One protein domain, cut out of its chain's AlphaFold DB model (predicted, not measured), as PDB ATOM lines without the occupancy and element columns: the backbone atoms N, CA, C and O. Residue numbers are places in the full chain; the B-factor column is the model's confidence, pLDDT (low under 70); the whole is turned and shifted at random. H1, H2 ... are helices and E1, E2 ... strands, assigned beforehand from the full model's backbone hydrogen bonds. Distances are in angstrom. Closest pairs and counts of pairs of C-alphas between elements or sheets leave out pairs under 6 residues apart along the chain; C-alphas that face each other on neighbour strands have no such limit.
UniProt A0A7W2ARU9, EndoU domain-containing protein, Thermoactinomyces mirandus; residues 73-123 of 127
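Overview. This is residues 73 to 123 of the 127 residues of the protein "EndoU domain-containing protein" of Thermoactinomyces mirandus (UniProt A0A7W2ARU9). A small antiparallel sheet of three strands, E1, E2 and E3, forms a wall, with one helix, H1, running across one face and the other face bare. The strands make a meander, each the antiparallel neighbour of the one before, and with H1 they form two layers, a helix on one face of a sheet. The printed part has 51 residues, with one named helix and then three named strands along the chain, H1 E1 E2 E3; the sheet's order is E1 - E2 - E3, and the class is mixed, helices and strands. The whole is compact, with a radius of gyration of the C-alphas of 9.7 A and spans of 28 by 20 by 16 A.

Arrangement. The inner strand E2, residues 106 to 111, is antiparallel to the edge strand E1, residues 96 to 100, at 150 degrees; this hairpin has N 97 and O 109 within hydrogen-bond range at 2.8 A. E2 also forms a hairpin with the other edge strand, E3, residues 117 to 122, antiparallel at 158 degrees, with N 118 and O 110 at 2.8 A. Residues 92 to 93 make a short antiparallel pairing with residues 96 to 97 of E1. H1, residues 73 to 88, is on the sheet at a height over the sheet of 7.2 A. On the local plane it runs across the strands, at 71 degrees to E2. It lies over E2, E3 and, only just, with 3 of its C-alphas, E1. Its closest C-alphas to E1 are those of Gly 86 and Gly 99, 3.9 A apart; to E3, those of Gly 79 and Phe 120, 6.3 A. In H1 every O i to N i+4 pair is within hydrogen-bond range.

Along the chain. H1 spans 22.7 A from C-alpha 73 at (187.436, 179.661, 187.503) to C-alpha 88. E1 spans 13.7 A, E2 16.7 A and E3 14.4 A, ending at C-alpha 122 at (177.028, 186.383, 182.190).

Size, cuts and confidence. The C-alphas farthest apart, those of Asn 103 and Arg 113, are 29.5 A apart. The printed part has no cut and no long link. No printed residue is under 70 in pLDDT.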
ATOM      1  N   GLN A  73     186.366 178.716 187.185       97.00
ATOM      2  CA  GLN A  73     187.436 179.661 187.503       97.00
ATOM      3  C   GLN A  73     187.544 180.774 186.456       97.00
ATOM      4  O   GLN A  73     187.645 181.944 186.829       97.00
ATOM      5  N   GLN A  74     187.463 180.439 185.163       97.00
ATOM      6  CA  GLN A  74     187.459 181.434 184.084       97.00
ATOM      7  C   GLN A  74     186.231 182.342 184.174       97.00
ATOM      8  O   GLN A  74     186.368 183.562 184.120       97.00
ATOM      9  N   MET A  75     185.042 181.775 184.388       97.31
ATOM     10  CA  MET A  75     183.808 182.558 184.496       97.31
ATOM     11  C   MET A  75     183.806 183.486 185.717       97.31
ATOM     12  O   MET A  75     183.336 184.623 185.631       97.31
ATOM     13  N   ILE A  76     184.370 183.042 186.845       97.50
ATOM     14  CA  ILE A  76     184.568 183.878 188.036       97.50
ATOM     15  C   ILE A  76     185.570 184.998 187.751       97.50
ATOM     16  O   ILE A  76     185.321 186.145 188.128       97.50
ATOM     17  N   GLN A  77     186.692 184.683 187.101       98.12
ATOM     18  CA  GLN A  77     187.730 185.655 186.768       98.12
ATOM     19  C   GLN A  77     187.195 186.742 185.825       98.12
ATOM     20  O   GLN A  77     187.257 187.926 186.153       98.12
ATOM     21  N   TRP A  78     186.572 186.352 184.712       98.38
ATOM     22  CA  TRP A  78     185.961 187.281 183.760       98.38
ATOM     23  C   TRP A  78     184.817 188.083 184.371       98.38
ATOM     24  O   TRP A  78     184.685 189.273 184.097       98.38
ATOM     25  N   GLY A  79     184.023 187.473 185.253       98.12
ATOM     26  CA  GLY A  79     182.999 188.194 185.996       98.12
ATOM     27  C   GLY A  79     183.586 189.314 186.858       98.12
ATOM     28  O   GLY A  79     183.089 190.437 186.820       98.12
ATOM     29  N   LYS A  80     184.681 189.055 187.585       98.19
ATOM     30  CA  LYS A  80     185.377 190.084 188.380       98.19
ATOM     31  C   LYS A  80     185.959 191.194 187.506       98.19
ATOM     32  O   LYS A  80     185.776 192.365 187.834       98.19
ATOM     33  N   GLU A  81     186.607 190.835 186.399       98.25
ATOM     34  CA  GLU A  81     187.125 191.796 185.415       98.25
ATOM     35  C   GLU A  81     186.009 192.706 184.897       98.25
ATOM     36  O   GLU A  81     186.128 193.927 184.964       98.25
ATOM     37  N   ALA A  82     184.892 192.114 184.469       98.38
ATOM     38  CA  ALA A  82     183.741 192.840 183.958       98.38
ATOM     39  C   ALA A  82     183.115 193.767 185.007       98.38
ATOM     40  O   ALA A  82     182.693 194.870 184.676       98.38
ATOM     41  N   MET A  83     183.048 193.356 186.275       98.44
ATOM     42  CA  MET A  83     182.522 194.219 187.336       98.44
ATOM     43  C   MET A  83     183.431 195.419 187.599       98.44
ATOM     44  O   MET A  83     182.935 196.541 187.705       98.44
ATOM     45  N   GLN A  84     184.747 195.204 187.665       97.81
ATOM     46  CA  GLN A  84     185.708 196.292 187.835       97.81
ATOM     47  C   GLN A  84     185.666 197.261 186.650       97.81
ATOM     48  O   GLN A  84     185.639 198.477 186.835       97.81
ATOM     49  N   GLU A  85     185.623 196.723 185.435       98.25
ATOM     50  CA  GLU A  85     185.534 197.496 184.203       98.25
ATOM     51  C   GLU A  85     184.227 198.303 184.142       98.25
ATOM     52  O   GLU A  85     184.267 199.505 183.888       98.25
ATOM     53  N   GLY A  86     183.086 197.694 184.474       97.94
ATOM     54  CA  GLY A  86     181.788 198.370 184.505       97.94
ATOM     55  C   GLY A  86     181.731 199.517 185.519       97.94
ATOM     56  O   GLY A  86     181.165 200.570 185.219       97.94
ATOM     57  N   ILE A  87     182.358 199.350 186.689       97.25
ATOM     58  CA  ILE A  87     182.505 200.419 187.689       97.25
ATOM     59  C   ILE A  87     183.376 201.553 187.135       97.25
ATOM     60  O   ILE A  87     182.950 202.706 187.154       97.25
ATOM     61  N   ASN A  88     184.554 201.236 186.589       97.62
ATOM     62  CA  ASN A  88     185.478 202.234 186.036       97.62
ATOM     63  C   ASN A  88     184.860 203.011 184.860       97.62
ATOM     64  O   ASN A  88     185.109 204.203 184.697       97.62
ATOM     65  N   ALA A  89     184.021 202.347 184.062       97.88
ATOM     66  CA  ALA A  89     183.294 202.935 182.943       97.88
ATOM     67  C   ALA A  89     182.004 203.675 183.357       97.88
ATOM     68  O   ALA A  89     181.226 204.067 182.485       97.88
ATOM     69  N   ASN A  90     181.737 203.846 184.660       97.06
ATOM     70  CA  ASN A  90     180.518 204.460 185.203       97.06
ATOM     71  C   ASN A  90     179.208 203.810 184.709       97.06
ATOM     72  O   ASN A  90     178.167 204.460 184.610       97.06
ATOM     73  N   ARG A  91     179.218 202.501 184.427       97.19
ATOM     74  CA  ARG A  91     178.029 201.728 184.026       97.19
ATOM     75  C   ARG A  91     177.310 201.118 185.224       97.19
ATOM     76  O   ARG A  91     177.026 199.920 185.273       97.19
ATOM     77  N   VAL A  92     176.986 201.979 186.184       96.75
ATOM     78  CA  VAL A  92     176.237 201.628 187.393       96.75
ATOM     79  C   VAL A  92     174.864 202.298 187.351       96.75
ATOM     80  O   VAL A  92     174.756 203.514 187.226       96.75
ATOM     81  N   LYS A  93     173.794 201.504 187.456       95.94
ATOM     82  CA  LYS A  93     172.395 201.963 187.486       95.94
ATOM     83  C   LYS A  93     171.739 201.508 188.784       95.94
ATOM     84  O   LYS A  93     171.315 200.358 188.924       95.94
ATOM     85  N   GLY A  94     171.674 202.406 189.764       95.38
ATOM     86  CA  GLY A  94     171.278 202.049 191.125       95.38
ATOM     87  C   GLY A  94     172.273 201.049 191.718       95.38
ATOM     88  O   GLY A  94     173.409 201.408 191.995       95.38
ATOM     89  N   ARG A  95     171.857 199.788 191.890       96.06
ATOM     90  CA  ARG A  95     172.740 198.695 192.350       96.06
ATOM     91  C   ARG A  95     173.197 197.759 191.236       96.06
ATOM     92  O   ARG A  95     173.952 196.843 191.525       96.06
ATOM     93  N   LEU A  96     172.710 197.929 190.009       97.50
ATOM     94  CA  LEU A  96     173.096 197.100 188.869       97.50
ATOM     95  C   LEU A  96     174.398 197.635 188.265       97.50
ATOM     96  O   LEU A  96     174.485 198.827 187.979       97.50
ATOM     97  N   VAL A  97     175.361 196.754 188.027       98.19
ATOM     98  CA  VAL A  97     176.592 197.033 187.281       98.19
ATOM     99  C   VAL A  97     176.565 196.211 186.002       98.19
ATOM    100  O   VAL A  97     176.283 195.013 186.045       98.19
ATOM    101  N   GLU A  98     176.866 196.842 184.872       98.00
ATOM    102  CA  GLU A  98     177.052 196.153 183.595       98.00
ATOM    103  C   GLU A  98     178.458 196.419 183.062       98.00
ATOM    104  O   GLU A  98     178.861 197.569 182.877       98.00
ATOM    105  N   GLY A  99     179.191 195.359 182.745       97.88
ATOM    106  CA  GLY A  99     180.534 195.500 182.202       97.88
ATOM    107  C   GLY A  99     180.944 194.343 181.319       97.88
ATOM    108  O   GLY A  99     180.176 193.399 181.095       97.88
ATOM    109  N   TYR A 100     182.154 194.453 180.792       98.00
ATOM    110  CA  TYR A 100     182.715 193.502 179.846       98.00
ATOM    111  C   TYR A 100     184.051 193.000 180.365       98.00
ATOM    112  O   TYR A 100     184.886 193.763 180.843       98.00
ATOM    113  N   SER A 101     184.239 191.693 180.269       97.44
ATOM    114  CA  SER A 101     185.530 191.069 180.539       97.44
ATOM    115  C   SER A 101     186.499 191.312 179.383       97.44
ATOM    116  O   SER A 101     186.113 191.789 178.312       97.44
ATOM    117  N   THR A 102     187.765 190.957 179.584       95.31
ATOM    118  CA  THR A 102     188.835 191.154 178.593       95.31
ATOM    119  C   THR A 102     188.574 190.464 177.248       95.31
ATOM    120  O   THR A 102     188.976 190.982 176.209       95.31
ATOM    121  N   ASN A 103     187.840 189.345 177.233       94.31
ATOM    122  CA  ASN A 103     187.428 188.654 176.003       94.31
ATOM    123  C   ASN A 103     186.153 189.249 175.356       94.31
ATOM    124  O   ASN A 103     185.633 188.715 174.375       94.31
ATOM    125  N   GLY A 104     185.623 190.341 175.913       95.50
ATOM    126  CA  GLY A 104     184.416 191.019 175.452       95.50
ATOM    127  C   GLY A 104     183.103 190.374 175.901       95.50
ATOM    128  O   GLY A 104     182.040 190.835 175.475       95.50
ATOM    129  N   MET A 105     183.129 189.325 176.732       96.81
ATOM    130  CA  MET A 105     181.911 188.729 177.285       96.81
ATOM    131  C   MET A 105     181.285 189.688 178.294       96.81
ATOM    132  O   MET A 105     181.959 190.187 179.200       96.81
ATOM    133  N   LYS A 106     179.983 189.936 178.129       97.12
ATOM    134  CA  LYS A 106     179.215 190.832 178.990       97.12
ATOM    135  C   LYS A 106     178.767 190.117 180.261       97.12
ATOM    136  O   LYS A 106     178.244 189.005 180.209       97.12
ATOM    137  N   PHE A 107     178.889 190.813 181.385       97.75
ATOM    138  CA  PHE A 107     178.335 190.404 182.669       97.75
ATOM    139  C   PHE A 107     177.451 191.507 183.249       97.75
ATOM    140  O   PHE A 107     177.674 192.702 183.032       97.75
ATOM    141  N   ALA A 108     176.461 191.084 184.027       97.44
ATOM    142  CA  ALA A 108     175.710 191.940 184.927       97.44
ATOM    143  C   ALA A 108     175.953 191.487 186.368       97.44
ATOM    144  O   ALA A 108     176.117 190.296 186.633       97.44
ATOM    145  N   GLY A 109     175.950 192.422 187.307       97.50
ATOM    146  CA  GLY A 109     176.083 192.118 188.726       97.50
ATOM    147  C   GLY A 109     175.381 193.130 189.607       97.50
ATOM    148  O   GLY A 109     174.944 194.183 189.141       97.50
ATOM    149  N   TYR A 110     175.241 192.794 190.885       97.81
ATOM    150  CA  TYR A 110     174.578 193.656 191.853       97.81
ATOM    151  C   TYR A 110     175.496 194.041 193.001       97.81
ATOM    152  O   TYR A 110     176.193 193.198 193.568       97.81
ATOM    153  N   LEU A 111     175.416 195.308 193.391       96.88
ATOM    154  CA  LEU A 111     176.031 195.833 194.600       96.88
ATOM    155  C   LEU A 111     175.173 195.508 195.834       96.88
ATOM    156  O   LEU A 111     173.931 195.496 195.792       96.88
ATOM    157  N   ASP A 112     175.839 195.246 196.954       95.69
ATOM    158  CA  ASP A 112     175.222 195.255 198.276       95.69
ATOM    159  C   ASP A 112     174.924 196.696 198.744       95.69
ATOM    160  O   ASP A 112     175.019 197.659 197.980       95.69
ATOM    161  N   ARG A 113     174.483 196.858 199.998       93.50
ATOM    162  CA  ARG A 113     174.158 198.186 200.550       93.50
ATOM    163  C   ARG A 113     175.410 199.017 200.852       93.50
ATOM    164  O   ARG A 113     175.299 200.223 201.027       93.50
ATOM    165  N   GLN A 114     176.568 198.373 200.924       94.06
ATOM    166  CA  GLN A 114     177.877 198.941 201.222       94.06
ATOM    167  C   GLN A 114     178.662 199.271 199.942       94.06
ATOM    168  O   GLN A 114     179.807 199.707 200.029       94.06
ATOM    169  N   GLY A 115     178.069 199.058 198.763       91.00
ATOM    170  CA  GLY A 115     178.705 199.315 197.472       91.00
ATOM    171  C   GLY A 115     179.700 198.235 197.039       91.00
ATOM    172  O   GLY A 115     180.481 198.476 196.123       91.00
ATOM    173  N   LYS A 116     179.695 197.050 197.661       94.81
ATOM    174  CA  LYS A 116     180.533 195.915 197.245       94.81
ATOM    175  C   LYS A 116     179.778 195.017 196.276       94.81
ATOM    176  O   LYS A 116     178.564 194.854 196.383       94.81
ATOM    177  N   ILE A 117     180.499 194.385 195.353       96.31
ATOM    178  CA  ILE A 117     179.922 193.382 194.450       96.31
ATOM    179  C   ILE A 117     179.404 192.196 195.273       96.31
ATOM    180  O   ILE A 117     180.175 191.504 195.933       96.31
ATOM    181  N   LYS A 118     178.088 191.967 195.218       96.25
ATOM    182  CA  LYS A 118     177.396 190.862 195.895       96.25
ATOM    183  C   LYS A 118     177.357 189.603 195.033       96.25
ATOM    184  O   LYS A 118     177.521 188.501 195.544       96.25
ATOM    185  N   ASN A 119     177.061 189.760 193.747       96.56
ATOM    186  CA  ASN A 119     177.017 188.679 192.766       96.56
ATOM    187  C   ASN A 119     177.181 189.229 191.343       96.56
ATOM    188  O   ASN A 119     177.061 190.433 191.116       96.56
ATOM    189  N   PHE A 120     177.435 188.327 190.399       97.19
ATOM    190  CA  PHE A 120     177.472 188.608 188.969       97.19
ATOM    191  C   PHE A 120     177.111 187.354 188.169       97.19
ATOM    192  O   PHE A 120     177.166 186.237 188.686       97.19
ATOM    193  N   TYR A 121     176.716 187.542 186.915       96.06
ATOM    194  CA  TYR A 121     176.351 186.482 185.982       96.06
ATOM    195  C   TYR A 121     176.569 186.950 184.533       96.06
ATOM    196  O   TYR A 121     176.477 188.153 184.261       96.06
ATOM    197  N   PRO A 122     176.886 186.034 183.599       96.50
ATOM    198  CA  PRO A 122     177.028 186.383 182.190       96.50
ATOM    199  C   PRO A 122     175.675 186.785 181.597       96.50
ATOM    200  O   PRO A 122     174.628 186.325 182.053       96.50
ATOM    201  N   VAL A 123     175.700 187.623 180.563       94.69
ATOM    202  CA  VAL A 123     174.499 188.068 179.847       94.69
ATOM    203  C   VAL A 123     174.746 187.993 178.348       94.69
ATOM    204  O   VAL A 123     175.679 188.611 177.838       94.69
TER     205      VAL A 123